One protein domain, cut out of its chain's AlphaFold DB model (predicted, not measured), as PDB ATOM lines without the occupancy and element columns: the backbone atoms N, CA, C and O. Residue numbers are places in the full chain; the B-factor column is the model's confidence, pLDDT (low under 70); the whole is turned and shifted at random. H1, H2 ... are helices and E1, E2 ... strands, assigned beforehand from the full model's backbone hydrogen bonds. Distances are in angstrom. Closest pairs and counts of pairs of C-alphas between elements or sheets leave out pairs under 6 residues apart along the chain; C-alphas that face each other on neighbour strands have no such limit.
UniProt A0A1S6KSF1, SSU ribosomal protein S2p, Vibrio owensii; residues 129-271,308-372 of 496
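Overview. This is residues 129 to 271 and 308 to 372 of the 496 residues of the protein "SSU ribosomal protein S2p" of Vibrio owensii (UniProt A0A1S6KSF1). Picture an elongated body with two lobes: at one end the small sheet E1 E2, with H3 packed on it, H2 packed on E2 and H1 near H2; at the other end H4, H5 and H6 pack round H10, which also packs on the last part of H3. H7 packs on the end of H6, and from it a long link folds back past H10 to H8, beside E1. The printed part has 208 residues with ten named helices and two antiparallel strands, in the order E1 H1 H2 E2 H3 to H10, mostly helix. It is compact, with a radius of gyration of the C-alphas of 18.7 A and spans of 58 by 36 by 31 A.

Along the chain. Find C-alpha 133 at (-37.610, -35.997, -31.167), where E1, residues 133 to 137, begins. Next come H1, residues 144 to 151, H2, 158 to 166, and E2, 180 to 184. H3, residues 191 to 211, runs 30.3 A from (-23.836, -35.783, -29.316). After H4, 216 to 224, look for H5, 226 to 242, 24.2 A, and H6, 249 to 271, 32.5 A. Beyond the cut lie H7, 312 to 317, H8, 329 to 334, H9, 347 to 350, and H10, 358 to 371, 20.0 A, ending at (-41.532, -11.162, -53.714).

Arrangement. Start at the hub, H10. It touches H3 at a shallow tilt of 17 degrees, the same way, closest at C-alphas 203 and 359, 4.3 A. It touches H6, closest at C-alphas 254 and 368, 4.1 A. It touches H5, about perpendicular at 87 degrees, closest at C-alphas 230 and 365, 6.2 A. It touches H4, closest at C-alphas 222 and 366, 6.3 A. H6 touches H7, opposite ways at a shallow tilt of 15 degrees, closest at C-alphas 267 and 314, 5.6 A. H3 touches H9, closest at C-alphas 200 and 350, 6.1 A. E1 and E2 are antiparallel, with N 136 and O 181 2.9 A apart, within hydrogen-bond range. C-alphas 180 and 204 are the closest of E2 and H3, 5.0 A. Every O i to N i+4 pair is within range in H1 to H5, H7 and H10, against 16 of 19 in H6 and 1 of 2 in H8; H9 is too short for one.

Size, cuts and confidence. C-alphas 159 and 310, the two farthest apart, are 61.2 A from each other. Residues 272 to 307 are not printed, and C-alphas 271 and 308 are 9.9 A apart. The links H2 to E2, H7 to H8 and H8 to H9 are long. Confidence is under 70 in 71 residues, among them 244 to 265 and 313 to 333.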
ATOM      1  N   LYS A 129     -36.113 -44.535 -20.837       60.69
ATOM      2  CA  LYS A 129     -36.214 -43.112 -21.194       60.69
ATOM      3  C   LYS A 129     -35.111 -42.773 -22.205       60.69
ATOM      4  O   LYS A 129     -34.055 -42.272 -21.836       60.69
ATOM      5  N   ARG A 130     -35.335 -43.099 -23.471       74.88
ATOM      6  CA  ARG A 130     -34.458 -42.776 -24.587       74.88
ATOM      7  C   ARG A 130     -34.924 -41.462 -25.187       74.88
ATOM      8  O   ARG A 130     -36.125 -41.256 -25.353       74.88
ATOM      9  N   PHE A 131     -33.968 -40.599 -25.512       83.38
ATOM     10  CA  PHE A 131     -34.246 -39.378 -26.246       83.38
ATOM     11  C   PHE A 131     -34.920 -39.708 -27.582       83.38
ATOM     12  O   PHE A 131     -34.404 -40.486 -28.387       83.38
ATOM     13  N   ASP A 132     -36.077 -39.102 -27.790       85.75
ATOM     14  CA  ASP A 132     -36.828 -39.079 -29.038       85.75
ATOM     15  C   ASP A 132     -37.226 -37.631 -29.361       85.75
ATOM     16  O   ASP A 132     -37.341 -36.788 -28.458       85.75
ATOM     17  N   LEU A 133     -37.414 -37.345 -30.645       89.12
ATOM     18  CA  LEU A 133     -37.610 -35.997 -31.167       89.12
ATOM     19  C   LEU A 133     -38.756 -35.994 -32.176       89.12
ATOM     20  O   LEU A 133     -38.771 -36.760 -33.141       89.12
ATOM     21  N   ALA A 134     -39.710 -35.105 -31.947       88.75
ATOM     22  CA  ALA A 134     -40.872 -34.911 -32.794       88.75
ATOM     23  C   ALA A 134     -40.983 -33.467 -33.258       88.75
ATOM     24  O   ALA A 134     -40.320 -32.568 -32.738       88.75
ATOM     25  N   TRP A 135     -41.894 -33.253 -34.196       90.88
ATOM     26  CA  TRP A 135     -42.363 -31.931 -34.559       90.88
ATOM     27  C   TRP A 135     -43.869 -31.942 -34.820       90.88
ATOM     28  O   TRP A 135     -44.474 -32.993 -35.044       90.88
ATOM     29  N   MET A 136     -44.479 -30.767 -34.769       89.56
ATOM     30  CA  MET A 136     -45.830 -30.524 -35.267       89.56
ATOM     31  C   MET A 136     -45.867 -29.201 -36.021       89.56
ATOM     32  O   MET A 136     -44.971 -28.375 -35.862       89.56
ATOM     33  N   GLN A 137     -46.908 -29.001 -36.817       89.62
ATOM     34  CA  GLN A 137     -47.141 -27.741 -37.507       89.62
ATOM     35  C   GLN A 137     -48.267 -26.963 -36.826       89.62
ATOM     36  O   GLN A 137     -49.241 -27.556 -36.360       89.62
ATOM     37  N   VAL A 138     -48.134 -25.641 -36.760       91.06
ATOM     38  CA  VAL A 138     -49.208 -24.752 -36.305       91.06
ATOM     39  C   VAL A 138     -50.303 -24.704 -37.379       91.06
ATOM     40  O   VAL A 138     -50.049 -24.285 -38.507       91.06
ATOM     41  N   GLU A 139     -51.515 -25.155 -37.047       85.88
ATOM     42  CA  GLU A 139     -52.621 -25.291 -38.015       85.88
ATOM     43  C   GLU A 139     -53.255 -23.950 -38.403       85.88
ATOM     44  O   GLU A 139     -53.665 -23.774 -39.547       85.88
ATOM     45  N   GLU A 140     -53.313 -23.000 -37.471       86.62
ATOM     46  CA  GLU A 140     -53.893 -21.666 -37.642       86.62
ATOM     47  C   GLU A 140     -53.078 -20.655 -36.831       86.62
ATOM     48  O   GLU A 140     -52.486 -21.017 -35.816       86.62
ATOM     49  N   THR A 141     -53.056 -19.389 -37.252       90.75
ATOM     50  CA  THR A 141     -52.354 -18.339 -36.505       90.75
ATOM     51  C   THR A 141     -53.000 -18.154 -35.132       90.75
ATOM     52  O   THR A 141     -54.174 -17.796 -35.032       90.75
ATOM     53  N   ILE A 142     -52.242 -18.399 -34.061       93.31
ATOM     54  CA  ILE A 142     -52.752 -18.404 -32.686       93.31
ATOM     55  C   ILE A 142     -51.763 -17.758 -31.710       93.31
ATOM     56  O   ILE A 142     -50.555 -17.933 -31.854       93.31
ATOM     57  N   PRO A 143     -52.234 -17.051 -30.663       96.69
ATOM     58  CA  PRO A 143     -51.348 -16.547 -29.616       96.69
ATOM     59  C   PRO A 143     -50.573 -17.687 -28.956       96.69
ATOM     60  O   PRO A 143     -51.163 -18.739 -28.670       96.69
ATOM     61  N   GLN A 144     -49.291 -17.487 -28.636       94.88
ATOM     62  CA  GLN A 144     -48.474 -18.583 -28.095       94.88
ATOM     63  C   GLN A 144     -49.033 -19.116 -26.775       94.88
ATOM     64  O   GLN A 144     -49.019 -20.318 -26.518       94.88
ATOM     65  N   GLN A 145     -49.598 -18.236 -25.944       93.88
ATOM     66  CA  GLN A 145     -50.258 -18.644 -24.705       93.88
ATOM     67  C   GLN A 145     -51.344 -19.699 -24.959       93.88
ATOM     68  O   GLN A 145     -51.471 -20.654 -24.188       93.88
ATOM     69  N   ARG A 146     -52.111 -19.542 -26.043       92.69
ATOM     70  CA  ARG A 146     -53.164 -20.484 -26.412       92.69
ATOM     71  C   ARG A 146     -52.584 -21.760 -27.013       92.69
ATOM     72  O   ARG A 146     -53.018 -22.834 -26.614       92.69
ATOM     73  N   LEU A 147     -51.566 -21.649 -27.873       92.69
ATOM     74  CA  LEU A 147     -50.821 -22.799 -28.403       92.69
ATOM     75  C   LEU A 147     -50.335 -23.708 -27.265       92.69
ATOM     76  O   LEU A 147     -50.602 -24.908 -27.263       92.69
ATOM     77  N   TRP A 148     -49.680 -23.135 -26.253       94.38
ATOM     78  CA  TRP A 148     -49.172 -23.892 -25.109       94.38
ATOM     79  C   TRP A 148     -50.285 -24.494 -24.253       94.38
ATOM     80  O   TRP A 148     -50.156 -25.634 -23.808       94.38
ATOM     81  N   ALA A 149     -51.385 -23.767 -24.045       90.50
ATOM     82  CA  ALA A 149     -52.540 -24.267 -23.302       90.50
ATOM     83  C   ALA A 149     -53.259 -25.422 -24.022       90.50
ATOM     84  O   ALA A 149     -53.826 -26.295 -23.370       90.50
ATOM     85  N   GLU A 150     -53.247 -25.431 -25.356       89.44
ATOM     86  CA  GLU A 150     -53.832 -26.503 -26.164       89.44
ATOM     87  C   GLU A 150     -52.900 -27.707 -26.315       89.44
ATOM     88  O   GLU A 150     -53.385 -28.833 -26.455       89.44
ATOM     89  N   LEU A 151     -51.582 -27.485 -26.272       89.12
ATOM     90  CA  LEU A 151     -50.563 -28.522 -26.413       89.12
ATOM     91  C   LEU A 151     -50.321 -29.294 -25.108       89.12
ATOM     92  O   LEU A 151     -50.279 -30.529 -25.123       89.12
ATOM     93  N   PHE A 152     -50.150 -28.585 -23.989       91.44
ATOM     94  CA  PHE A 152     -49.838 -29.186 -22.692       91.44
ATOM     95  C   PHE A 152     -51.098 -29.620 -21.947       91.44
ATOM     96  O   PHE A 152     -52.136 -28.964 -21.991       91.44
ATOM     97  N   THR A 153     -51.000 -30.728 -21.216       86.88
ATOM     98  CA  THR A 153     -52.055 -31.170 -20.298       86.88
ATOM     99  C   THR A 153     -51.638 -30.905 -18.855       86.88
ATOM    100  O   THR A 153     -50.468 -30.654 -18.564       86.88
ATOM    101  N   SER A 154     -52.578 -31.035 -17.915       83.44
ATOM    102  CA  SER A 154     -52.279 -30.982 -16.476       83.44
ATOM    103  C   SER A 154     -51.275 -32.045 -16.023       83.44
ATOM    104  O   SER A 154     -50.740 -31.954 -14.921       83.44
ATOM    105  N   GLU A 155     -51.033 -33.068 -16.844       82.06
ATOM    106  CA  GLU A 155     -50.086 -34.131 -16.545       82.06
ATOM    107  C   GLU A 155     -48.719 -33.961 -17.230       82.06
ATOM    108  O   GLU A 155     -47.827 -34.780 -16.991       82.06
ATOM    109  N   THR A 156     -48.533 -32.940 -18.077       85.56
ATOM    110  CA  THR A 156     -47.245 -32.660 -18.726       85.56
ATOM    111  C   THR A 156     -46.253 -32.093 -17.696       85.56
ATOM    112  O   THR A 156     -46.523 -31.029 -17.131       85.56
ATOM    113  N   PRO A 157     -45.097 -32.743 -17.441       89.81
ATOM    114  CA  PRO A 157     -44.125 -32.269 -16.453       89.81
ATOM    115  C   PRO A 157     -43.588 -30.869 -16.775       89.81
ATOM    116  O   PRO A 157     -43.289 -30.587 -17.933       89.81
ATOM    117  N   LEU A 158     -43.400 -30.023 -15.755       89.88
ATOM    118  CA  LEU A 158     -42.907 -28.645 -15.927       89.88
ATOM    119  C   LEU A 158     -41.548 -28.589 -16.639       89.88
ATOM    120  O   LEU A 158     -41.393 -27.819 -17.577       89.88
ATOM    121  N   GLU A 159     -40.618 -29.480 -16.285       89.69
ATOM    122  CA  GLU A 159     -39.302 -29.584 -16.939       89.69
ATOM    123  C   GLU A 159     -39.414 -29.796 -18.459       89.69
ATOM    124  O   GLU A 159     -38.647 -29.232 -19.235       89.69
ATOM    125  N   ILE A 160     -40.401 -30.583 -18.898       88.88
ATOM    126  CA  ILE A 160     -40.654 -30.841 -20.320       88.88
ATOM    127  C   ILE A 160     -41.322 -29.636 -20.984       88.88
ATOM    128  O   ILE A 160     -40.992 -29.316 -22.123       88.88
ATOM    129  N   GLN A 161     -42.230 -28.946 -20.286       91.50
ATOM    130  CA  GLN A 161     -42.832 -27.714 -20.804       91.50
ATOM    131  C   GLN A 161     -41.765 -26.642 -21.047       91.50
ATOM    132  O   GLN A 161     -41.761 -26.019 -22.108       91.50
ATOM    133  N   ASP A 162     -40.847 -26.459 -20.098       93.50
ATOM    134  CA  ASP A 162     -39.762 -25.481 -20.200       93.50
ATOM    135  C   ASP A 162     -38.772 -25.860 -21.306       93.50
ATOM    136  O   ASP A 162     -38.379 -25.007 -22.101       93.50
ATOM    137  N   LEU A 163     -38.434 -27.149 -21.430       93.44
ATOM    138  CA  LEU A 163     -37.590 -27.651 -22.513       93.44
ATOM    139  C   LEU A 163     -38.213 -27.415 -23.896       93.44
ATOM    140  O   LEU A 163     -37.520 -26.975 -24.818       93.44
ATOM    141  N   ILE A 164     -39.509 -27.705 -24.047       94.19
ATOM    142  CA  ILE A 164     -40.235 -27.474 -25.299       94.19
ATOM    143  C   ILE A 164     -40.251 -25.978 -25.604       94.19
ATOM    144  O   ILE A 164     -39.847 -25.596 -26.695       94.19
ATOM    145  N   LYS A 165     -40.627 -25.112 -24.656       94.88
ATOM    146  CA  LYS A 165     -40.644 -23.656 -24.885       94.88
ATOM    147  C   LYS A 165     -39.268 -23.117 -25.277       94.88
ATOM    148  O   LYS A 165     -39.164 -22.393 -26.259       94.88
ATOM    149  N   LYS A 166     -38.206 -23.539 -24.584       95.00
ATOM    150  CA  LYS A 166     -36.818 -23.156 -24.886       95.00
ATOM    151  C   LYS A 166     -36.360 -23.620 -26.272       95.00
ATOM    152  O   LYS A 166     -35.610 -22.930 -26.949       95.00
ATOM    153  N   SER A 167     -36.824 -24.788 -26.715       93.69
ATOM    154  CA  SER A 167     -36.529 -25.308 -28.059       93.69
ATOM    155  C   SER A 167     -37.343 -24.616 -29.162       93.69
ATOM    156  O   SER A 167     -37.120 -24.903 -30.334       93.69
ATOM    157  N   ASN A 168     -38.285 -23.737 -28.798       96.44
ATOM    158  CA  ASN A 168     -39.215 -23.055 -29.698       96.44
ATOM    159  C   ASN A 168     -39.188 -21.524 -29.575       96.44
ATOM    160  O   ASN A 168     -40.168 -20.858 -29.898       96.44
ATOM    161  N   GLU A 169     -38.063 -20.949 -29.145       95.94
ATOM    162  CA  GLU A 169     -37.871 -19.488 -29.090       95.94
ATOM    163  C   GLU A 169     -37.944 -18.811 -30.473       95.94
ATOM    164  O   GLU A 169     -38.025 -17.590 -30.561       95.94
ATOM    165  N   HIS A 170     -37.916 -19.593 -31.556       94.75
ATOM    166  CA  HIS A 170     -38.083 -19.113 -32.928       94.75
ATOM    167  C   HIS A 170     -39.531 -18.803 -33.318       94.75
ATOM    168  O   HIS A 170     -39.727 -18.170 -34.352       94.75
ATOM    169  N   LEU A 171     -40.523 -19.267 -32.548       96.12
ATOM    170  CA  LEU A 171     -41.933 -19.021 -32.854       96.12
ATOM    171  C   LEU A 171     -42.276 -17.537 -32.720       96.12
ATOM    172  O   LEU A 171     -41.841 -16.860 -31.784       96.12
ATOM    173  N   ASN A 172     -43.117 -17.050 -33.627       96.00
ATOM    174  CA  ASN A 172     -43.604 -15.673 -33.609       96.00
ATOM    175  C   ASN A 172     -44.710 -15.466 -32.555       96.00
ATOM    176  O   ASN A 172     -45.276 -16.426 -32.032       96.00
ATOM    177  N   GLU A 173     -45.030 -14.211 -32.219       93.69
ATOM    178  CA  GLU A 173     -46.199 -13.859 -31.395       93.69
ATOM    179  C   GLU A 173     -47.116 -12.901 -32.181       93.69
ATOM    180  O   GLU A 173     -46.736 -11.744 -32.392       93.69
ATOM    181  N   PRO A 174     -48.314 -13.347 -32.610       94.31
ATOM    182  CA  PRO A 174     -48.853 -14.710 -32.490       94.31
ATOM    183  C   PRO A 174     -48.051 -15.744 -33.300       94.31
ATOM    184  O   PRO A 174     -47.410 -15.393 -34.289       94.31
ATOM    185  N   ALA A 175     -48.110 -17.016 -32.888       94.75
ATOM    186  CA  ALA A 175     -47.522 -18.114 -33.649       94.75
ATOM    187  C   ALA A 175     -48.274 -18.243 -34.975       94.75
ATOM    188  O   ALA A 175     -49.505 -18.313 -34.988       94.75
ATOM    189  N   LEU A 176     -47.545 -18.234 -36.083       94.12
ATOM    190  CA  LEU A 176     -48.102 -18.165 -37.429       94.12
ATOM    191  C   LEU A 176     -48.475 -19.560 -37.932       94.12
ATOM    192  O   LEU A 176     -47.788 -20.546 -37.657       94.12
ATOM    193  N   GLN A 177     -49.545 -19.644 -38.724       91.25
ATOM    194  CA  GLN A 177     -49.883 -20.879 -39.431       91.25
ATOM    195  C   GLN A 177     -48.676 -21.383 -40.243       91.25
ATOM    196  O   GLN A 177     -48.014 -20.626 -40.955       91.25
ATOM    197  N   GLY A 178     -48.401 -22.679 -40.153       88.19
ATOM    198  CA  GLY A 178     -47.283 -23.318 -40.839       88.19
ATOM    199  C   GLY A 178     -45.991 -23.399 -40.033       88.19
ATOM    200  O   GLY A 178     -45.121 -24.189 -40.403       88.19
ATOM    201  N   GLU A 179     -45.842 -22.647 -38.937       93.50
ATOM    202  CA  GLU A 179     -44.632 -22.732 -38.115       93.50
ATOM    203  C   GLU A 179     -44.424 -24.141 -37.553       93.50
ATOM    204  O   GLU A 179     -45.370 -24.847 -37.189       93.50
ATOM    205  N   ILE A 180     -43.158 -24.553 -37.488       93.44
ATOM    206  CA  ILE A 180     -42.760 -25.867 -36.989       93.44
ATOM    207  C   ILE A 180     -42.498 -25.750 -35.487       93.44
ATOM    208  O   ILE A 180     -41.605 -25.022 -35.054       93.44
ATOM    209  N   VAL A 181     -43.252 -26.508 -34.695       94.94
ATOM    210  CA  VAL A 181     -43.045 -26.653 -33.253       94.94
ATOM    211  C   VAL A 181     -42.211 -27.906 -32.998       94.94
ATOM    212  O   VAL A 181     -42.605 -29.016 -33.349       94.94
ATOM    213  N   VAL A 182     -41.060 -27.728 -32.363       94.56
ATOM    214  CA  VAL A 182     -40.069 -28.752 -32.027       94.56
ATOM    215  C   VAL A 182     -40.416 -29.400 -30.687       94.56
ATOM    216  O   VAL A 182     -40.575 -28.719 -29.677       94.56
ATOM    217  N   LEU A 183     -40.523 -30.727 -30.645       92.88
ATOM    218  CA  LEU A 183     -41.004 -31.475 -29.479       92.88
ATOM    219  C   LEU A 183     -39.964 -32.514 -29.021       92.88
ATOM    220  O   LEU A 183     -40.084 -33.700 -29.352       92.88
ATOM    221  N   PRO A 184     -38.923 -32.104 -28.271       92.12
ATOM    222  CA  PRO A 184     -37.996 -33.037 -27.640       92.12
ATOM    223  C   PRO A 184     -38.657 -33.742 -26.451       92.12
ATOM    224  O   PRO A 184     -39.419 -33.147 -25.689       92.12
ATOM    225  N   THR A 185     -38.335 -35.021 -26.260       87.19
ATOM    226  CA  THR A 185     -38.886 -35.802 -25.138       87.19
ATOM    227  C   THR A 185     -38.122 -35.651 -23.821       87.19
ATOM    228  O   THR A 185     -38.661 -35.969 -22.763       87.19
ATOM    229  N   MET A 186     -36.868 -35.206 -23.885       87.81
ATOM    230  CA  MET A 186     -35.973 -34.919 -22.758       87.81
ATOM    231  C   MET A 186     -34.745 -34.164 -23.273       87.81
ATOM    232  O   MET A 186     -34.564 -34.045 -24.484       87.81
ATOM    233  N   GLU A 187     -33.878 -33.677 -22.386       87.88
ATOM    234  CA  GLU A 187     -32.613 -33.083 -22.824       87.88
ATOM    235  C   GLU A 187     -31.701 -34.144 -23.474       87.88
ATOM    236  O   GLU A 187     -31.447 -35.196 -22.872       87.88
ATOM    237  N   PRO A 188     -31.191 -33.905 -24.697       88.94
ATOM    238  CA  PRO A 188     -30.322 -34.857 -25.372       88.94
ATOM    239  C   PRO A 188     -28.953 -34.924 -24.687       88.94
ATOM    240  O   PRO A 188     -28.226 -33.932 -24.592       88.94
ATOM    241  N   THR A 189     -28.551 -36.119 -24.260       88.12
ATOM    242  CA  THR A 189     -27.225 -36.357 -23.668       88.12
ATOM    243  C   THR A 189     -26.193 -36.751 -24.725       88.12
ATOM    244  O   THR A 189     -25.055 -36.277 -24.684       88.12
ATOM    245  N   ALA A 190     -26.593 -37.559 -25.711       89.69
ATOM    246  CA  ALA A 190     -25.732 -38.004 -26.798       89.69
ATOM    247  C   ALA A 190     -25.476 -36.888 -27.824       89.69
ATOM    248  O   ALA A 190     -26.383 -36.169 -28.238       89.69
ATOM    249  N   THR A 191     -24.236 -36.787 -28.312       89.50
ATOM    250  CA  THR A 191     -23.836 -35.783 -29.316       89.50
ATOM    251  C   THR A 191     -24.642 -35.886 -30.613       89.50
ATOM    252  O   THR A 191     -24.923 -34.871 -31.244       89.50
ATOM    253  N   ALA A 192     -25.024 -37.099 -31.022       86.19
ATOM    254  CA  ALA A 192     -25.851 -37.310 -32.210       86.19
ATOM    255  C   ALA A 192     -27.266 -36.732 -32.040       86.19
ATOM    256  O   ALA A 192     -27.783 -36.102 -32.958       86.19
ATOM    257  N   ASP A 193     -27.855 -36.889 -30.856       88.44
ATOM    258  CA  ASP A 193     -29.194 -36.389 -30.544       88.44
ATOM    259  C   ASP A 193     -29.218 -34.864 -30.405       88.44
ATOM    260  O   ASP A 193     -30.147 -34.224 -30.891       88.44
ATOM    261  N   LYS A 194     -28.149 -34.267 -29.855       91.06
ATOM    262  CA  LYS A 194     -27.946 -32.807 -29.866       91.06
ATOM    263  C   LYS A 194     -27.942 -32.260 -31.291       91.06
ATOM    264  O   LYS A 194     -28.720 -31.373 -31.603       91.06
ATOM    265  N   LYS A 195     -27.156 -32.872 -32.186       89.19
ATOM    266  CA  LYS A 195     -27.119 -32.482 -33.604       89.19
ATOM    267  C   LYS A 195     -28.476 -32.619 -34.299       89.19
ATOM    268  O   LYS A 195     -28.794 -31.794 -35.146       89.19
ATOM    269  N   ARG A 196     -29.261 -33.655 -33.974       88.44
ATOM    270  CA  ARG A 196     -30.620 -33.838 -34.519       88.44
ATOM    271  C   ARG A 196     -31.569 -32.742 -34.038       88.44
ATOM    272  O   ARG A 196     -32.311 -32.204 -34.853       88.44
ATOM    273  N   LEU A 197     -31.514 -32.398 -32.750       91.31
ATOM    274  CA  LEU A 197     -32.282 -31.288 -32.186       91.31
ATOM    275  C   LEU A 197     -31.895 -29.959 -32.842       91.31
ATOM    276  O   LEU A 197     -32.775 -29.256 -33.327       91.31
ATOM    277  N   ASP A 198     -30.598 -29.662 -32.932       91.31
ATOM    278  CA  ASP A 198     -30.094 -28.435 -33.554       91.31
ATOM    279  C   ASP A 198     -30.535 -28.333 -35.022       91.31
ATOM    280  O   ASP A 198     -31.040 -27.300 -35.446       91.31
ATOM    281  N   ALA A 199     -30.422 -29.419 -35.797       88.50
ATOM    282  CA  ALA A 199     -30.852 -29.441 -37.195       88.50
ATOM    283  C   ALA A 199     -32.356 -29.171 -37.354       88.50
ATOM    284  O   ALA A 199     -32.755 -28.440 -38.260       88.50
ATOM    285  N   LEU A 200     -33.190 -29.735 -36.475       90.81
ATOM    286  CA  LEU A 200     -34.630 -29.493 -36.500       90.81
ATOM    287  C   LEU A 200     -34.972 -28.046 -36.116       90.81
ATOM    288  O   LEU A 200     -35.835 -27.434 -36.740       90.81
ATOM    289  N   ILE A 201     -34.278 -27.487 -35.123       93.38
ATOM    290  CA  ILE A 201     -34.427 -26.079 -34.740       93.38
ATOM    291  C   ILE A 201     -34.033 -25.160 -35.904       93.38
ATOM    292  O   ILE A 201     -34.719 -24.176 -36.156       93.38
ATOM    293  N   GLU A 202     -32.968 -25.475 -36.642       90.25
ATOM    294  CA  GLU A 202     -32.561 -24.694 -37.817       90.25
ATOM    295  C   GLU A 202     -33.602 -24.741 -38.947       90.25
ATOM    296  O   GLU A 202     -33.900 -23.708 -39.547       90.25
ATOM    297  N   GLU A 203     -34.218 -25.900 -39.209       86.94
ATOM    298  CA  GLU A 203     -35.355 -25.993 -40.138       86.94
ATOM    299  C   GLU A 203     -36.534 -25.131 -39.668       86.94
ATOM    300  O   GLU A 203     -37.093 -24.354 -40.446       86.94
ATOM    301  N   ALA A 204     -36.891 -25.231 -38.387       92.38
ATOM    302  CA  ALA A 204     -38.009 -24.492 -37.821       92.38
ATOM    303  C   ALA A 204     -37.779 -22.970 -37.867       92.38
ATOM    304  O   ALA A 204     -38.649 -22.227 -38.320       92.38
ATOM    305  N   LYS A 205     -36.571 -22.511 -37.516       93.81
ATOM    306  CA  LYS A 205     -36.151 -21.105 -37.626       93.81
ATOM    307  C   LYS A 205     -36.208 -20.580 -39.050       93.81
ATOM    308  O   LYS A 205     -36.630 -19.441 -39.247       93.81
ATOM    309  N   ALA A 206     -35.772 -21.373 -40.029       89.00
ATOM    310  CA  ALA A 206     -35.800 -20.968 -41.430       89.00
ATOM    311  C   ALA A 206     -37.236 -20.672 -41.884       89.00
ATOM    312  O   ALA A 206     -37.485 -19.613 -42.461       89.00
ATOM    313  N   ALA A 207     -38.184 -21.557 -41.558       89.81
ATOM    314  CA  ALA A 207     -39.599 -21.344 -41.858       89.81
ATOM    315  C   ALA A 207     -40.158 -20.119 -41.122       89.81
ATOM    316  O   ALA A 207     -40.683 -19.207 -41.759       89.81
ATOM    317  N   SER A 208     -40.001 -20.063 -39.796       94.25
ATOM    318  CA  SER A 208     -40.542 -18.988 -38.954       94.25
ATOM    319  C   SER A 208     -40.039 -17.602 -39.341       94.25
ATOM    320  O   SER A 208     -40.810 -16.644 -39.348       94.25
ATOM    321  N   THR A 209     -38.764 -17.492 -39.717       92.62
ATOM    322  CA  THR A 209     -38.142 -16.217 -40.098       92.62
ATOM    323  C   THR A 209     -38.741 -15.648 -41.382       92.62
ATOM    324  O   THR A 209     -38.950 -14.439 -41.482       92.62
ATOM    325  N   GLU A 210     -39.010 -16.491 -42.380       87.12
ATOM    326  CA  GLU A 210     -39.587 -16.033 -43.648       87.12
ATOM    327  C   GLU A 210     -41.108 -15.877 -43.568       87.12
ATOM    328  O   GLU A 210     -41.643 -14.924 -44.131       87.12
ATOM    329  N   LEU A 211     -41.809 -16.737 -42.816       90.50
ATOM    330  CA  LEU A 211     -43.243 -16.574 -42.547       90.50
ATOM    331  C   LEU A 211     -43.536 -15.272 -41.788       90.50
ATOM    332  O   LEU A 211     -44.529 -14.616 -42.085       90.50
ATOM    333  N   ALA A 212     -42.655 -14.840 -40.880       91.88
ATOM    334  CA  ALA A 212     -42.794 -13.572 -40.159       91.88
ATOM    335  C   ALA A 212     -42.791 -12.329 -41.064       91.88
ATOM    336  O   ALA A 212     -43.273 -11.267 -40.671       91.88
ATOM    337  N   LYS A 213     -42.233 -12.439 -42.274       88.81
ATOM    338  CA  LYS A 213     -42.197 -11.344 -43.256       88.81
ATOM    339  C   LYS A 213     -43.498 -11.228 -44.050       88.81
ATOM    340  O   LYS A 213     -43.656 -10.279 -44.817       88.81
ATOM    341  N   LEU A 214     -44.395 -12.200 -43.907       84.88
ATOM    342  CA  LEU A 214     -45.652 -12.289 -44.628       84.88
ATOM    343  C   LEU A 214     -46.803 -11.654 -43.840       84.88
ATOM    344  O   LEU A 214     -46.832 -11.667 -42.612       84.88
ATOM    345  N   THR A 215     -47.799 -11.138 -44.557       84.88
ATOM    346  CA  THR A 215     -49.109 -10.809 -43.982       84.88
ATOM    347  C   THR A 215     -49.886 -12.080 -43.630       84.88
ATOM    348  O   THR A 215     -49.608 -13.161 -44.145       84.88
ATOM    349  N   GLU A 216     -50.923 -11.968 -42.799       81.81
ATOM    350  CA  GLU A 216     -51.776 -13.109 -42.427       81.81
ATOM    351  C   GLU A 216     -52.368 -13.839 -43.652       81.81
ATOM    352  O   GLU A 216     -52.335 -15.066 -43.734       81.81
ATOM    353  N   GLU A 217     -52.814 -13.091 -44.666       75.44
ATOM    354  CA  GLU A 217     -53.307 -13.649 -45.935       75.44
ATOM    355  C   GLU A 217     -52.202 -14.372 -46.728       75.44
ATOM    356  O   GLU A 217     -52.443 -15.412 -47.353       75.44
ATOM    357  N   GLN A 218     -50.974 -13.847 -46.691       80.81
ATOM    358  CA  GLN A 218     -49.797 -14.463 -47.311       80.81
ATOM    359  C   GLN A 218     -49.423 -15.772 -46.649       80.81
ATOM    360  O   GLN A 218     -49.182 -16.751 -47.354       80.81
ATOM    361  N   VAL A 219     -49.435 -15.807 -45.320       84.19
ATOM    362  CA  VAL A 219     -49.221 -17.028 -44.550       84.19
ATOM    363  C   VAL A 219     -50.299 -18.062 -44.894       84.19
ATOM    364  O   VAL A 219     -49.971 -19.209 -45.204       84.19
ATOM    365  N   ALA A 220     -51.574 -17.665 -44.939       81.69
ATOM    366  CA  ALA A 220     -52.666 -18.574 -45.282       81.69
ATOM    367  C   ALA A 220     -52.547 -19.136 -46.708       81.69
ATOM    368  O   ALA A 220     -52.739 -20.332 -46.935       81.69
ATOM    369  N   THR A 221     -52.183 -18.290 -47.674       76.50
ATOM    370  CA  THR A 221     -51.965 -18.691 -49.073       76.50
ATOM    371  C   THR A 221     -50.768 -19.632 -49.207       76.50
ATOM    372  O   THR A 221     -50.871 -20.652 -49.893       76.50
ATOM    373  N   ALA A 222     -49.658 -19.319 -48.527       79.38
ATOM    374  CA  ALA A 222     -48.445 -20.133 -48.509       79.38
ATOM    375  C   ALA A 222     -48.733 -21.551 -48.031       79.38
ATOM    376  O   ALA A 222     -48.323 -22.505 -48.683       79.38
ATOM    377  N   ASN A 223     -49.481 -21.681 -46.935       81.62
ATOM    378  CA  ASN A 223     -49.804 -22.974 -46.347       81.62
ATOM    379  C   ASN A 223     -50.862 -23.735 -47.152       81.62
ATOM    380  O   ASN A 223     -50.686 -24.920 -47.427       81.62
ATOM    381  N   ARG A 224     -51.929 -23.062 -47.606       77.81
ATOM    382  CA  ARG A 224     -53.003 -23.695 -48.393       77.81
ATOM    383  C   ARG A 224     -52.494 -24.314 -49.692       77.81
ATOM    384  O   ARG A 224     -53.003 -25.347 -50.117       77.81
ATOM    385  N   HIS A 225     -51.525 -23.668 -50.334       74.19
ATOM    386  CA  HIS A 225     -50.995 -24.098 -51.624       74.19
ATOM    387  C   HIS A 225     -49.539 -24.559 -51.548       74.19
ATOM    388  O   HIS A 225     -48.874 -24.613 -52.585       74.19
ATOM    389  N   PHE A 226     -49.056 -24.903 -50.348       78.12
ATOM    390  CA  PHE A 226     -47.651 -25.212 -50.108       78.12
ATOM    391  C   PHE A 226     -47.133 -26.276 -51.072       78.12
ATOM    392  O   PHE A 226     -46.201 -25.991 -51.806       78.12
ATOM    393  N   GLU A 227     -47.780 -27.442 -51.160       74.06
ATOM    394  CA  GLU A 227     -47.325 -28.573 -51.990       74.06
ATOM    395  C   GLU A 227     -47.118 -28.196 -53.466       74.06
ATOM    396  O   GLU A 227     -46.139 -28.589 -54.100       74.06
ATOM    397  N   LEU A 228     -48.033 -27.396 -54.016       71.25
ATOM    398  CA  LEU A 228     -47.965 -26.951 -55.402       71.25
ATOM    399  C   LEU A 228     -46.850 -25.915 -55.590       71.25
ATOM    400  O   LEU A 228     -46.048 -26.028 -56.518       71.25
ATOM    401  N   LEU A 229     -46.797 -24.914 -54.710       74.88
ATOM    402  CA  LEU A 229     -45.778 -23.863 -54.733       74.88
ATOM    403  C   LEU A 229     -44.373 -24.448 -54.576       74.88
ATOM    404  O   LEU A 229     -43.445 -24.058 -55.273       74.88
ATOM    405  N   ASP A 230     -44.245 -25.425 -53.701       75.44
ATOM    406  CA  ASP A 230     -43.034 -26.150 -53.376       75.44
ATOM    407  C   ASP A 230     -42.562 -27.046 -54.535       75.44
ATOM    408  O   ASP A 230     -41.412 -26.931 -54.963       75.44
ATOM    409  N   TYR A 231     -43.458 -27.834 -55.149       73.69
ATOM    410  CA  TYR A 231     -43.137 -28.632 -56.343       73.69
ATOM    411  C   TYR A 231     -42.510 -27.781 -57.456       73.69
ATOM    412  O   TYR A 231     -41.497 -28.144 -58.061       73.69
ATOM    413  N   TYR A 232     -43.123 -26.641 -57.760       68.12
ATOM    414  CA  TYR A 232     -42.630 -25.798 -58.836       68.12
ATOM    415  C   TYR A 232     -41.420 -24.951 -58.425       68.12
ATOM    416  O   TYR A 232     -40.587 -24.660 -59.283       68.12
ATOM    417  N   ALA A 233     -41.296 -24.568 -57.149       70.69
ATOM    418  CA  ALA A 233     -40.090 -23.921 -56.644       70.69
ATOM    419  C   ALA A 233     -38.880 -24.851 -56.823       70.69
ATOM    420  O   ALA A 233     -37.836 -24.414 -57.307       70.69
ATOM    421  N   GLU A 234     -39.040 -26.148 -56.548       70.50
ATOM    422  CA  GLU A 234     -38.016 -27.157 -56.837       70.50
ATOM    423  C   GLU A 234     -37.719 -27.304 -58.332       70.50
ATOM    424  O   GLU A 234     -36.557 -27.400 -58.727       70.50
ATOM    425  N   GLU A 235     -38.746 -27.330 -59.184       68.56
ATOM    426  CA  GLU A 235     -38.568 -27.445 -60.636       68.56
ATOM    427  C   GLU A 235     -37.813 -26.235 -61.215       68.56
ATOM    428  O   GLU A 235     -36.947 -26.389 -62.078       68.56
ATOM    429  N   ALA A 236     -38.106 -25.029 -60.722       65.88
ATOM    430  CA  ALA A 236     -37.394 -23.813 -61.101       65.88
ATOM    431  C   ALA A 236     -35.928 -23.852 -60.642       65.88
ATOM    432  O   ALA A 236     -35.033 -23.558 -61.433       65.88
ATOM    433  N   MET A 237     -35.680 -24.285 -59.403       65.44
ATOM    434  CA  MET A 237     -34.328 -24.448 -58.858       65.44
ATOM    435  C   MET A 237     -33.495 -25.445 -59.677       65.44
ATOM    436  O   MET A 237     -32.359 -25.135 -60.026       65.44
ATOM    437  N   LYS A 238     -34.068 -26.593 -60.071       70.19
ATOM    438  CA  LYS A 238     -33.381 -27.596 -60.911       70.19
ATOM    439  C   LYS A 238     -32.952 -27.046 -62.268       70.19
ATOM    440  O   LYS A 238     -31.877 -27.385 -62.754       70.19
ATOM    441  N   LYS A 239     -33.787 -26.214 -62.898       67.00
ATOM    442  CA  LYS A 239     -33.442 -25.584 -64.182       67.00
ATOM    443  C   LYS A 239     -32.291 -24.593 -64.032       67.00
ATOM    444  O   LYS A 239     -31.387 -24.593 -64.852       67.00
ATOM    445  N   LEU A 240     -32.297 -23.807 -62.962       65.44
ATOM    446  CA  LEU A 240     -31.246 -22.826 -62.689       65.44
ATOM    447  C   LEU A 240     -29.906 -23.487 -62.330       65.44
ATOM    448  O   LEU A 240     -28.856 -23.005 -62.752       65.44
ATOM    449  N   GLU A 241     -29.943 -24.611 -61.610       66.62
ATOM    450  CA  GLU A 241     -28.758 -25.438 -61.346       66.62
ATOM    451  C   GLU A 241     -28.183 -26.011 -62.652       66.62
ATOM    452  O   GLU A 241     -26.970 -25.982 -62.861       66.62
ATOM    453  N   ALA A 242     -29.046 -26.466 -63.568       69.50
ATOM    454  CA  ALA A 242     -28.630 -26.928 -64.893       69.50
ATOM    455  C   ALA A 242     -27.991 -25.813 -65.746       69.50
ATOM    456  O   ALA A 242     -27.085 -26.092 -66.531       69.50
ATOM    457  N   ASP A 243     -28.409 -24.560 -65.547       70.44
ATOM    458  CA  ASP A 243     -27.840 -23.380 -66.208       70.44
ATOM    459  C   ASP A 243     -26.521 -22.896 -65.558       70.44
ATOM    460  O   ASP A 243     -25.908 -21.934 -66.026       70.44
ATOM    461  N   GLY A 244     -26.039 -23.573 -64.506       60.50
ATOM    462  CA  GLY A 244     -24.747 -23.304 -63.864       60.50
ATOM    463  C   GLY A 244     -24.739 -22.093 -62.929       60.50
ATOM    464  O   GLY A 244     -23.664 -21.593 -62.586       60.50
ATOM    465  N   LEU A 245     -25.913 -21.605 -62.517       58.75
ATOM    466  CA  LEU A 245     -26.028 -20.506 -61.561       58.75
ATOM    467  C   LEU A 245     -25.907 -21.041 -60.120       58.75
ATOM    468  O   LEU A 245     -26.453 -22.102 -59.810       58.75
ATOM    469  N   PRO A 246     -25.209 -20.328 -59.216       54.72
ATOM    470  CA  PRO A 246     -25.090 -20.748 -57.826       54.72
ATOM    471  C   PRO A 246     -26.464 -20.776 -57.149       54.72
ATOM    472  O   PRO A 246     -27.228 -19.813 -57.213       54.72
ATOM    473  N   SER A 247     -26.759 -21.881 -56.464       54.34
ATOM    474  CA  SER A 247     -27.977 -22.077 -55.680       54.34
ATOM    475  C   SER A 247     -27.907 -21.312 -54.353       54.34
ATOM    476  O   SER A 247     -27.958 -21.914 -53.276       54.34
ATOM    477  N   ASP A 248     -27.768 -19.988 -54.394       57.84
ATOM    478  CA  ASP A 248     -28.053 -19.180 -53.212       57.84
ATOM    479  C   ASP A 248     -29.563 -19.270 -52.977       57.84
ATOM    480  O   ASP A 248     -30.370 -18.592 -53.618       57.84
ATOM    481  N   LEU A 249     -29.916 -20.198 -52.081       50.22
ATOM    482  CA  LEU A 249     -31.255 -20.704 -51.762       50.22
ATOM    483  C   LEU A 249     -32.312 -19.587 -51.650       50.22
ATOM    484  O   LEU A 249     -33.460 -19.777 -52.035       50.22
ATOM    485  N   TYR A 250     -31.888 -18.404 -51.199       49.91
ATOM    486  CA  TYR A 250     -32.726 -17.243 -50.916       49.91
ATOM    487  C   TYR A 250     -32.972 -16.313 -52.119       49.91
ATOM    488  O   TYR A 250     -34.047 -15.725 -52.218       49.91
ATOM    489  N   ALA A 251     -32.025 -16.172 -53.054       49.31
ATOM    490  CA  ALA A 251     -32.171 -15.235 -54.175       49.31
ATOM    491  C   ALA A 251     -33.076 -15.798 -55.283       49.31
ATOM    492  O   ALA A 251     -33.893 -15.074 -55.848       49.31
ATOM    493  N   TYR A 252     -32.985 -17.102 -55.558       51.88
ATOM    494  CA  TYR A 252     -33.656 -17.736 -56.699       51.88
ATOM    495  C   TYR A 252     -35.019 -18.368 -56.376       51.88
ATOM    496  O   TYR A 252     -35.850 -18.502 -57.277       51.88
ATOM    497  N   ALA A 253     -35.316 -18.661 -55.104       49.94
ATOM    498  CA  ALA A 253     -36.659 -19.065 -54.671       49.94
ATOM    499  C   ALA A 253     -37.727 -18.003 -55.018       49.94
ATOM    500  O   ALA A 253     -38.837 -18.338 -55.440       49.94
ATOM    501  N   SER A 254     -37.344 -16.719 -54.942       50.06
ATOM    502  CA  SER A 254     -38.150 -15.569 -55.377       50.06
ATOM    503  C   SER A 254     -38.554 -15.645 -56.860       50.06
ATOM    504  O   SER A 254     -39.710 -15.414 -57.223       50.06
ATOM    505  N   MET A 255     -37.620 -16.063 -57.724       53.94
ATOM    506  CA  MET A 255     -37.844 -16.230 -59.162       53.94
ATOM    507  C   MET A 255     -38.728 -17.442 -59.460       53.94
ATOM    508  O   MET A 255     -39.550 -17.379 -60.372       53.94
ATOM    509  N   GLY A 256     -38.602 -18.515 -58.669       55.25
ATOM    510  CA  GLY A 256     -39.432 -19.712 -58.776       55.25
ATOM    511  C   GLY A 256     -40.915 -19.405 -58.587       55.25
ATOM    512  O   GLY A 256     -41.704 -19.675 -59.484       55.25
ATOM    513  N   VAL A 257     -41.308 -18.767 -57.480       55.66
ATOM    514  CA  VAL A 257     -42.731 -18.492 -57.179       55.66
ATOM    515  C   VAL A 257     -43.341 -17.390 -58.048       55.66
ATOM    516  O   VAL A 257     -44.502 -17.491 -58.450       55.66
ATOM    517  N   GLY A 258     -42.560 -16.384 -58.448       54.97
ATOM    518  CA  GLY A 258     -42.992 -15.439 -59.481       54.97
ATOM    519  C   GLY A 258     -43.247 -16.126 -60.831       54.97
ATOM    520  O   GLY A 258     -44.283 -15.896 -61.459       54.97
ATOM    521  N   ALA A 259     -42.348 -17.021 -61.256       55.44
ATOM    522  CA  ALA A 259     -42.518 -17.832 -62.463       55.44
ATOM    523  C   ALA A 259     -43.645 -18.873 -62.332       55.44
ATOM    524  O   ALA A 259     -44.248 -19.232 -63.341       55.44
ATOM    525  N   ILE A 260     -43.979 -19.314 -61.112       57.91
ATOM    526  CA  ILE A 260     -45.111 -20.205 -60.820       57.91
ATOM    527  C   ILE A 260     -46.436 -19.543 -61.152       57.91
ATOM    528  O   ILE A 260     -47.218 -20.118 -61.905       57.91
ATOM    529  N   ALA A 261     -46.685 -18.341 -60.624       59.47
ATOM    530  CA  ALA A 261     -47.924 -17.625 -60.906       59.47
ATOM    531  C   ALA A 261     -48.072 -17.388 -62.415       59.47
ATOM    532  O   ALA A 261     -49.138 -17.639 -62.964       59.47
ATOM    533  N   VAL A 262     -46.980 -17.025 -63.098       63.28
ATOM    534  CA  VAL A 262     -46.947 -16.851 -64.560       63.28
ATOM    535  C   VAL A 262     -47.163 -18.173 -65.308       63.28
ATOM    536  O   VAL A 262     -47.864 -18.200 -66.316       63.28
ATOM    537  N   GLY A 263     -46.593 -19.282 -64.834       65.69
ATOM    538  CA  GLY A 263     -46.749 -20.606 -65.437       65.69
ATOM    539  C   GLY A 263     -48.169 -21.152 -65.293       65.69
ATOM    540  O   GLY A 263     -48.763 -21.592 -66.277       65.69
ATOM    541  N   VAL A 264     -48.747 -21.070 -64.090       65.75
ATOM    542  CA  VAL A 264     -50.149 -21.432 -63.829       65.75
ATOM    543  C   VAL A 264     -51.088 -20.512 -64.609       65.75
ATOM    544  O   VAL A 264     -52.005 -20.999 -65.264       65.75
ATOM    545  N   GLU A 265     -50.825 -19.204 -64.629       68.31
ATOM    546  CA  GLU A 265     -51.556 -18.232 -65.449       68.31
ATOM    547  C   GLU A 265     -51.481 -18.584 -66.940       68.31
ATOM    548  O   GLU A 265     -52.492 -18.508 -67.632       68.31
ATOM    549  N   GLN A 266     -50.326 -19.014 -67.452       71.44
ATOM    550  CA  GLN A 266     -50.191 -19.429 -68.847       71.44
ATOM    551  C   GLN A 266     -50.979 -20.709 -69.138       71.44
ATOM    552  O   GLN A 266     -51.631 -20.800 -70.179       71.44
ATOM    553  N   HIS A 267     -50.972 -21.684 -68.227       71.81
ATOM    554  CA  HIS A 267     -51.815 -22.872 -68.357       71.81
ATOM    555  C   HIS A 267     -53.305 -22.508 -68.330       71.81
ATOM    556  O   HIS A 267     -54.053 -23.006 -69.170       71.81
ATOM    557  N   LEU A 268     -53.724 -21.579 -67.463       70.75
ATOM    558  CA  LEU A 268     -55.085 -21.032 -67.444       70.75
ATOM    559  C   LEU A 268     -55.425 -20.260 -68.730       70.75
ATOM    560  O   LEU A 268     -56.515 -20.431 -69.267       70.75
ATOM    561  N   LYS A 269     -54.496 -19.475 -69.287       70.88
ATOM    562  CA  LYS A 269     -54.660 -18.798 -70.586       70.88
ATOM    563  C   LYS A 269     -54.819 -19.786 -71.732       70.88
ATOM    564  O   LYS A 269     -55.687 -19.591 -72.574       70.88
ATOM    565  N   ASN A 270     -54.016 -20.846 -71.756       72.06
ATOM    566  CA  ASN A 270     -54.130 -21.901 -72.760       72.06
ATOM    567  C   ASN A 270     -55.478 -22.625 -72.631       72.06
ATOM    568  O   ASN A 270     -56.125 -22.885 -73.642       72.06
ATOM    569  N   ILE A 271     -55.927 -22.892 -71.397       70.25
ATOM    570  CA  ILE A 271     -57.265 -23.425 -71.117       70.25
ATOM    571  C   ILE A 271     -58.334 -22.473 -71.675       70.25
ATOM    572  O   ILE A 271     -59.169 -22.913 -72.456       70.25
ATOM    573  N   PHE A 308     -63.666 -31.541 -73.265       65.75
ATOM    574  CA  PHE A 308     -62.930 -31.544 -72.003       65.75
ATOM    575  C   PHE A 308     -61.583 -32.265 -72.149       65.75
ATOM    576  O   PHE A 308     -60.555 -31.723 -71.752       65.75
ATOM    577  N   LYS A 309     -61.540 -33.395 -72.858       69.19
ATOM    578  CA  LYS A 309     -60.299 -34.143 -73.108       69.19
ATOM    579  C   LYS A 309     -59.168 -33.311 -73.744       69.19
ATOM    580  O   LYS A 309     -57.992 -33.586 -73.517       69.19
ATOM    581  N   LYS A 310     -59.475 -32.253 -74.509       69.38
ATOM    582  CA  LYS A 310     -58.449 -31.348 -75.076       69.38
ATOM    583  C   LYS A 310     -57.694 -30.540 -74.011       69.38
ATOM    584  O   LYS A 310     -56.613 -30.032 -74.291       69.38
ATOM    585  N   LEU A 311     -58.244 -30.431 -72.802       67.00
ATOM    586  CA  LEU A 311     -57.686 -29.669 -71.683       67.00
ATOM    587  C   LEU A 311     -56.856 -30.534 -70.721       67.00
ATOM    588  O   LEU A 311     -56.200 -29.981 -69.837       67.00
ATOM    589  N   ASP A 312     -56.829 -31.860 -70.919       71.19
ATOM    590  CA  ASP A 312     -56.120 -32.829 -70.068       71.19
ATOM    591  C   ASP A 312     -54.667 -32.424 -69.812       71.19
ATOM    592  O   ASP A 312     -54.211 -32.438 -68.674       71.19
ATOM    593  N   GLY A 313     -53.932 -32.022 -70.854       68.69
ATOM    594  CA  GLY A 313     -52.519 -31.656 -70.726       68.69
ATOM    595  C   GLY A 313     -52.287 -30.448 -69.813       68.69
ATOM    596  O   GLY A 313     -51.363 -30.452 -68.999       68.69
ATOM    597  N   SER A 314     -53.153 -29.436 -69.901       69.50
ATOM    598  CA  SER A 314     -53.069 -28.239 -69.059       69.50
ATOM    599  C   SER A 314     -53.533 -28.516 -67.627       69.50
ATOM    600  O   SER A 314     -52.881 -28.062 -66.693       69.50
ATOM    601  N   PHE A 315     -54.595 -29.303 -67.423       68.81
ATOM    602  CA  PHE A 315     -55.061 -29.671 -66.077       68.81
ATOM    603  C   PHE A 315     -54.176 -30.708 -65.377       68.81
ATOM    604  O   PHE A 315     -54.066 -30.692 -64.150       68.81
ATOM    605  N   ALA A 316     -53.501 -31.580 -66.129       66.38
ATOM    606  CA  ALA A 316     -52.513 -32.512 -65.594       66.38
ATOM    607  C   ALA A 316     -51.298 -31.770 -65.021       66.38
ATOM    608  O   ALA A 316     -50.780 -32.161 -63.973       66.38
ATOM    609  N   ALA A 317     -50.880 -30.668 -65.654       63.75
ATOM    610  CA  ALA A 317     -49.824 -29.808 -65.125       63.75
ATOM    611  C   ALA A 317     -50.201 -29.208 -63.757       63.75
ATOM    612  O   ALA A 317     -49.346 -29.125 -62.880       63.75
ATOM    613  N   LEU A 318     -51.486 -28.899 -63.543       63.22
ATOM    614  CA  LEU A 318     -52.027 -28.348 -62.293       63.22
ATOM    615  C   LEU A 318     -52.257 -29.401 -61.185       63.22
ATOM    616  O   LEU A 318     -52.642 -29.048 -60.076       63.22
ATOM    617  N   SER A 319     -52.048 -30.695 -61.456       59.47
ATOM    618  CA  SER A 319     -52.515 -31.806 -60.606       59.47
ATOM    619  C   SER A 319     -51.468 -32.409 -59.656       59.47
ATOM    620  O   SER A 319     -51.604 -33.570 -59.246       59.47
ATOM    621  N   LYS A 320     -50.382 -31.707 -59.326       55.72
ATOM    622  CA  LYS A 320     -49.239 -32.347 -58.655       55.72
ATOM    623  C   LYS A 320     -49.420 -32.510 -57.138       55.72
ATOM    624  O   LYS A 320     -49.190 -31.599 -56.366       55.72
ATOM    625  N   ARG A 321     -49.845 -33.742 -56.820       49.66
ATOM    626  CA  ARG A 321     -49.676 -34.645 -55.659       49.66
ATOM    627  C   ARG A 321     -49.522 -34.067 -54.245       49.66
ATOM    628  O   ARG A 321     -48.528 -33.424 -53.936       49.66
ATOM    629  N   SER A 322     -50.405 -34.558 -53.372       46.41
ATOM    630  CA  SER A 322     -50.283 -34.448 -51.923       46.41
ATOM    631  C   SER A 322     -49.307 -35.455 -51.314       46.41
ATOM    632  O   SER A 322     -49.298 -36.634 -51.693       46.41
ATOM    633  N   ILE A 323     -48.472 -34.984 -50.383       49.94
ATOM    634  CA  ILE A 323     -47.502 -35.802 -49.650       49.94
ATOM    635  C   ILE A 323     -48.116 -36.198 -48.304       49.94
ATOM    636  O   ILE A 323     -48.311 -35.373 -47.420       49.94
ATOM    637  N   GLN A 324     -48.402 -37.490 -48.123       46.69
ATOM    638  CA  GLN A 324     -48.897 -38.013 -46.847       46.69
ATOM    639  C   GLN A 324     -47.725 -38.328 -45.909       46.69
ATOM    640  O   GLN A 324     -47.000 -39.302 -46.122       46.69
ATOM    641  N   ILE A 325     -47.558 -37.518 -44.863       53.09
ATOM    642  CA  ILE A 325     -46.572 -37.742 -43.799       53.09
ATOM    643  C   ILE A 325     -47.203 -38.634 -42.705       53.09
ATOM    644  O   ILE A 325     -48.310 -38.341 -42.244       53.09
ATOM    645  N   PRO A 326     -46.558 -39.739 -42.281       47.94
ATOM    646  CA  PRO A 326     -47.106 -40.629 -41.259       47.94
ATOM    647  C   PRO A 326     -47.190 -39.946 -39.880       47.94
ATOM    648  O   PRO A 326     -46.335 -39.155 -39.500       47.94
ATOM    649  N   VAL A 327     -48.242 -40.254 -39.112       60.88
ATOM    650  CA  VAL A 327     -48.476 -39.668 -37.775       60.88
ATOM    651  C   VAL A 327     -47.791 -40.500 -36.694       60.88
ATOM    652  O   VAL A 327     -47.999 -41.713 -36.597       60.88
ATOM    653  N   TYR A 328     -47.043 -39.843 -35.810       60.06
ATOM    654  CA  TYR A 328     -46.295 -40.478 -34.731       60.06
ATOM    655  C   TYR A 328     -47.010 -40.355 -33.377       60.06
ATOM    656  O   TYR A 328     -46.912 -39.368 -32.648       60.06
ATOM    657  N   THR A 329     -47.762 -41.396 -33.004       60.94
ATOM    658  CA  THR A 329     -48.628 -41.378 -31.808       60.94
ATOM    659  C   THR A 329     -47.915 -41.708 -30.491       60.94
ATOM    660  O   THR A 329     -48.500 -41.499 -29.428       60.94
ATOM    661  N   GLN A 330     -46.694 -42.255 -30.527       60.31
ATOM    662  CA  GLN A 330     -45.992 -42.714 -29.315       60.31
ATOM    663  C   GLN A 330     -45.488 -41.543 -28.459       60.31
ATOM    664  O   GLN A 330     -45.677 -41.553 -27.242       60.31
ATOM    665  N   ILE A 331     -44.963 -40.482 -29.081       64.88
ATOM    666  CA  ILE A 331     -44.485 -39.296 -28.355       64.88
ATOM    667  C   ILE A 331     -45.610 -38.582 -27.601       64.88
ATOM    668  O   ILE A 331     -45.404 -38.180 -26.458       64.88
ATOM    669  N   LYS A 332     -46.822 -38.499 -28.169       62.41
ATOM    670  CA  LYS A 332     -47.988 -37.913 -27.478       62.41
ATOM    671  C   LYS A 332     -48.233 -38.549 -26.113       62.41
ATOM    672  O   LYS A 332     -48.482 -37.846 -25.139       62.41
ATOM    673  N   ARG A 333     -48.149 -39.882 -26.047       67.50
ATOM    674  CA  ARG A 333     -48.373 -40.651 -24.815       67.50
ATOM    675  C   ARG A 333     -47.224 -40.461 -23.828       67.50
ATOM    676  O   ARG A 333     -47.477 -40.281 -22.643       67.50
ATOM    677  N   ASN A 334     -45.988 -40.450 -24.325       70.88
ATOM    678  CA  ASN A 334     -44.792 -40.312 -23.494       70.88
ATOM    679  C   ASN A 334     -44.665 -38.910 -22.881       70.88
ATOM    680  O   ASN A 334     -44.274 -38.785 -21.724       70.88
ATOM    681  N   LEU A 335     -45.046 -37.869 -23.628       69.62
ATOM    682  CA  LEU A 335     -45.029 -36.475 -23.172       69.62
ATOM    683  C   LEU A 335     -46.350 -36.008 -22.555       69.62
ATOM    684  O   LEU A 335     -46.442 -34.871 -22.091       69.62
ATOM    685  N   LYS A 336     -47.368 -36.878 -22.532       76.19
ATOM    686  CA  LYS A 336     -48.717 -36.568 -22.041       76.19
ATOM    687  C   LYS A 336     -49.269 -35.282 -22.664       76.19
ATOM    688  O   LYS A 336     -49.835 -34.435 -21.977       76.19
ATOM    689  N   LEU A 337     -49.039 -35.120 -23.964       73.06
ATOM    690  CA  LEU A 337     -49.532 -33.984 -24.735       73.06
ATOM    691  C   LEU A 337     -50.997 -34.199 -25.107       73.06
ATOM    692  O   LEU A 337     -51.503 -35.326 -25.115       73.06
ATOM    693  N   SER A 338     -51.670 -33.104 -25.441       66.31
ATOM    694  CA  SER A 338     -53.030 -33.134 -25.963       66.31
ATOM    695  C   SER A 338     -53.151 -34.067 -27.168       66.31
ATOM    696  O   SER A 338     -52.273 -34.151 -28.028       66.31
ATOM    697  N   THR A 339     -54.275 -34.777 -27.263       56.72
ATOM    698  CA  THR A 339     -54.546 -35.663 -28.401       56.72
ATOM    699  C   THR A 339     -54.914 -34.900 -29.671       56.72
ATOM    700  O   THR A 339     -54.941 -35.522 -30.735       56.72
ATOM    701  N   ARG A 340     -55.202 -33.593 -29.564       58.69
ATOM    702  CA  ARG A 340     -55.677 -32.748 -30.670       58.69
ATOM    703  C   ARG A 340     -54.594 -32.425 -31.700       58.69
ATOM    704  O   ARG A 340     -54.905 -32.436 -32.879       58.69
ATOM    705  N   SER A 341     -53.348 -32.207 -31.286       62.03
ATOM    706  CA  SER A 341     -52.259 -31.832 -32.201       62.03
ATOM    707  C   SER A 341     -51.789 -33.018 -33.035       62.03
ATOM    708  O   SER A 341     -51.639 -34.103 -32.492       62.03
ATOM    709  N   ILE A 342     -51.522 -32.879 -34.331       72.94
ATOM    710  CA  ILE A 342     -50.896 -33.943 -35.138       72.94
ATOM    711  C   ILE A 342     -49.373 -33.859 -34.957       72.94
ATOM    712  O   ILE A 342     -48.796 -32.790 -35.097       72.94
ATOM    713  N   ILE A 343     -48.723 -34.970 -34.592       79.06
ATOM    714  CA  ILE A 343     -47.281 -35.010 -34.292       79.06
ATOM    715  C   ILE A 343     -46.592 -35.987 -35.240       79.06
ATOM    716  O   ILE A 343     -47.105 -37.085 -35.466       79.06
ATOM    717  N   HIS A 344     -45.425 -35.593 -35.732       81.56
ATOM    718  CA  HIS A 344     -44.595 -36.299 -36.701       81.56
ATOM    719  C   HIS A 344     -43.210 -36.601 -36.121       81.56
ATOM    720  O   HIS A 344     -42.767 -35.948 -35.170       81.56
ATOM    721  N   ASN A 345     -42.522 -37.608 -36.663       80.75
ATOM    722  CA  ASN A 345     -41.157 -37.906 -36.237       80.75
ATOM    723  C   ASN A 345     -40.177 -36.905 -36.872       80.75
ATOM    724  O   ASN A 345     -40.289 -36.583 -38.053       80.75
ATOM    725  N   ALA A 346     -39.196 -36.420 -36.108       77.31
ATOM    726  CA  ALA A 346     -38.212 -35.461 -36.612       77.31
ATOM    727  C   ALA A 346     -37.404 -35.975 -37.809       77.31
ATOM    728  O   ALA A 346     -37.115 -35.200 -38.721       77.31
ATOM    729  N   ASP A 347     -37.095 -37.275 -37.854       73.06
ATOM    730  CA  ASP A 347     -36.322 -37.882 -38.944       73.06
ATOM    731  C   ASP A 347     -37.028 -37.777 -40.306       73.06
ATOM    732  O   ASP A 347     -36.373 -37.875 -41.343       73.06
ATOM    733  N   GLU A 348     -38.338 -37.515 -40.330       68.25
ATOM    734  CA  GLU A 348     -39.098 -37.307 -41.567       68.25
ATOM    735  C   GLU A 348     -38.693 -36.025 -42.302       68.25
ATOM    736  O   GLU A 348     -38.795 -35.999 -43.531       68.25
ATOM    737  N   ILE A 349     -38.202 -35.012 -41.570       67.38
ATOM    738  CA  ILE A 349     -37.855 -33.690 -42.114       67.38
ATOM    739  C   ILE A 349     -36.365 -33.330 -42.029       67.38
ATOM    740  O   ILE A 349     -35.893 -32.549 -42.856       67.38
ATOM    741  N   ILE A 350     -35.600 -33.924 -41.098       60.25
ATOM    742  CA  ILE A 350     -34.150 -33.663 -40.945       60.25
ATOM    743  C   ILE A 350     -33.239 -34.713 -41.605       60.25
ATOM    744  O   ILE A 350     -32.095 -34.401 -41.936       60.25
ATOM    745  N   ALA A 351     -33.692 -35.962 -41.777       58.78
ATOM    746  CA  ALA A 351     -32.909 -37.020 -42.429       58.78
ATOM    747  C   ALA A 351     -33.274 -37.134 -43.924       58.78
ATOM    748  O   ALA A 351     -34.012 -36.308 -44.456       58.78
ATOM    749  N   LYS A 352     -32.823 -38.192 -44.623       57.56
ATOM    750  CA  LYS A 352     -33.397 -38.611 -45.929       57.56
ATOM    751  C   LYS A 352     -34.827 -39.162 -45.756       57.56
ATOM    752  O   LYS A 352     -35.138 -40.251 -46.236       57.56
ATOM    753  N   GLY A 353     -35.635 -38.468 -44.963       56.56
ATOM    754  CA  GLY A 353     -37.015 -38.785 -44.666       56.56
ATOM    755  C   GLY A 353     -37.920 -38.491 -45.854       56.56
ATOM    756  O   GLY A 353     -37.464 -38.245 -46.970       56.56
ATOM    757  N   ILE A 354     -39.224 -38.550 -45.613       56.72
ATOM    758  CA  ILE A 354     -40.239 -38.414 -46.663       56.72
ATOM    759  C   ILE A 354     -40.272 -36.978 -47.212       56.72
ATOM    760  O   ILE A 354     -40.539 -36.806 -48.400       56.72
ATOM    761  N   VAL A 355     -39.959 -35.968 -46.384       61.28
ATOM    762  CA  VAL A 355     -39.967 -34.544 -46.773       61.28
ATOM    763  C   VAL A 355     -38.712 -33.831 -46.248       61.28
ATOM    764  O   VAL A 355     -38.785 -33.075 -45.279       61.28
ATOM    765  N   PRO A 356     -37.534 -34.076 -46.846       73.69
ATOM    766  CA  PRO A 356     -36.285 -33.498 -46.362       73.69
ATOM    767  C   PRO A 356     -36.280 -31.970 -46.507       73.69
ATOM    768  O   PRO A 356     -36.719 -31.434 -47.523       73.69
ATOM    769  N   ASN A 357     -35.702 -31.277 -45.523       77.06
ATOM    770  CA  ASN A 357     -35.566 -29.815 -45.493       77.06
ATOM    771  C   ASN A 357     -36.909 -29.062 -45.597       77.06
ATOM    772  O   ASN A 357     -37.007 -28.044 -46.290       77.06
ATOM    773  N   LEU A 358     -37.964 -29.582 -44.960       81.75
ATOM    774  CA  LEU A 358     -39.299 -28.979 -45.002       81.75
ATOM    775  C   LEU A 358     -39.278 -27.492 -44.622       81.75
ATOM    776  O   LEU A 358     -39.859 -26.677 -45.333       81.75
ATOM    777  N   GLY A 359     -38.590 -27.129 -43.539       83.31
ATOM    778  CA  GLY A 359     -38.577 -25.760 -43.038       83.31
ATOM    779  C   GLY A 359     -37.906 -24.789 -44.009       83.31
ATOM    780  O   GLY A 359     -38.440 -23.720 -44.300       83.31
ATOM    781  N   LYS A 360     -36.791 -25.198 -44.622       84.19
ATOM    782  CA  LYS A 360     -36.146 -24.422 -45.698       84.19
ATOM    783  C   LYS A 360     -37.003 -24.326 -46.964       84.19
ATOM    784  O   LYS A 360     -37.007 -23.294 -47.627       84.19
ATOM    785  N   ARG A 361     -37.748 -25.377 -47.314       79.38
ATOM    786  CA  ARG A 361     -38.677 -25.362 -48.461       79.38
ATOM    787  C   ARG A 361     -39.849 -24.407 -48.212       79.38
ATOM    788  O   ARG A 361     -40.189 -23.616 -49.087       79.38
ATOM    789  N   MET A 362     -40.387 -24.392 -46.993       83.44
ATOM    790  CA  MET A 362     -41.366 -23.393 -46.549       83.44
ATOM    791  C   MET A 362     -40.809 -21.974 -46.609       83.44
ATOM    792  O   MET A 362     -41.481 -21.082 -47.121       83.44
ATOM    793  N   ALA A 363     -39.563 -21.779 -46.174       83.94
ATOM    794  CA  ALA A 363     -38.869 -20.503 -46.284       83.94
ATOM    795  C   ALA A 363     -38.800 -20.017 -47.745       83.94
ATOM    796  O   ALA A 363     -39.153 -18.878 -48.042       83.94
ATOM    797  N   ASN A 364     -38.450 -20.904 -48.681       77.25
ATOM    798  CA  ASN A 364     -38.402 -20.597 -50.114       77.25
ATOM    799  C   ASN A 364     -39.769 -20.203 -50.687       77.25
ATOM    800  O   ASN A 364     -39.870 -19.231 -51.438       77.25
ATOM    801  N   VAL A 365     -40.825 -20.930 -50.317       79.25
ATOM    802  CA  VAL A 365     -42.198 -20.594 -50.719       79.25
ATOM    803  C   VAL A 365     -42.613 -19.236 -50.149       79.25
ATOM    804  O   VAL A 365     -43.174 -18.415 -50.878       79.25
ATOM    805  N   ALA A 366     -42.296 -18.966 -48.881       82.25
ATOM    806  CA  ALA A 366     -42.603 -17.701 -48.224       82.25
ATOM    807  C   ALA A 366     -41.891 -16.516 -48.896       82.25
ATOM    808  O   ALA A 366     -42.545 -15.542 -49.265       82.25
ATOM    809  N   ILE A 367     -40.588 -16.626 -49.168       77.62
ATOM    810  CA  ILE A 367     -39.822 -15.625 -49.932       77.62
ATOM    811  C   ILE A 367     -40.466 -15.388 -51.294       77.62
ATOM    812  O   ILE A 367     -40.654 -14.250 -51.728       77.62
ATOM    813  N   GLY A 368     -40.828 -16.472 -51.970       74.12
ATOM    814  CA  GLY A 368     -41.495 -16.423 -53.252       74.12
ATOM    815  C   GLY A 368     -42.826 -15.674 -53.235       74.12
ATOM    816  O   GLY A 368     -43.093 -14.861 -54.117       74.12
ATOM    817  N   ILE A 369     -43.642 -15.886 -52.206       75.69
ATOM    818  CA  ILE A 369     -44.896 -15.151 -52.016       75.69
ATOM    819  C   ILE A 369     -44.628 -13.680 -51.697       75.69
ATOM    820  O   ILE A 369     -45.256 -12.813 -52.311       75.69
ATOM    821  N   ALA A 370     -43.684 -13.392 -50.797       74.94
ATOM    822  CA  ALA A 370     -43.314 -12.033 -50.403       74.94
ATOM    823  C   ALA A 370     -42.840 -11.183 -51.594       74.94
ATOM    824  O   ALA A 370     -43.096  -9.984 -51.649       74.94
ATOM    825  N   THR A 371     -42.156 -11.815 -52.550       68.75
ATOM    826  CA  THR A 371     -41.532 -11.162 -53.714       68.75
ATOM    827  C   THR A 371     -42.384 -11.205 -54.989       68.75
ATOM    828  O   THR A 371     -42.057 -10.539 -55.973       68.75
ATOM    829  N   SER A 372     -43.485 -11.963 -54.992       67.81
ATOM    830  CA  SER A 372     -44.427 -12.045 -56.116       67.81
ATOM    831  C   SER A 372     -45.239 -10.749 -56.313       67.81
ATOM    832  O   SER A 372     -45.242  -9.866 -55.458       67.81
TER     833      SER A 372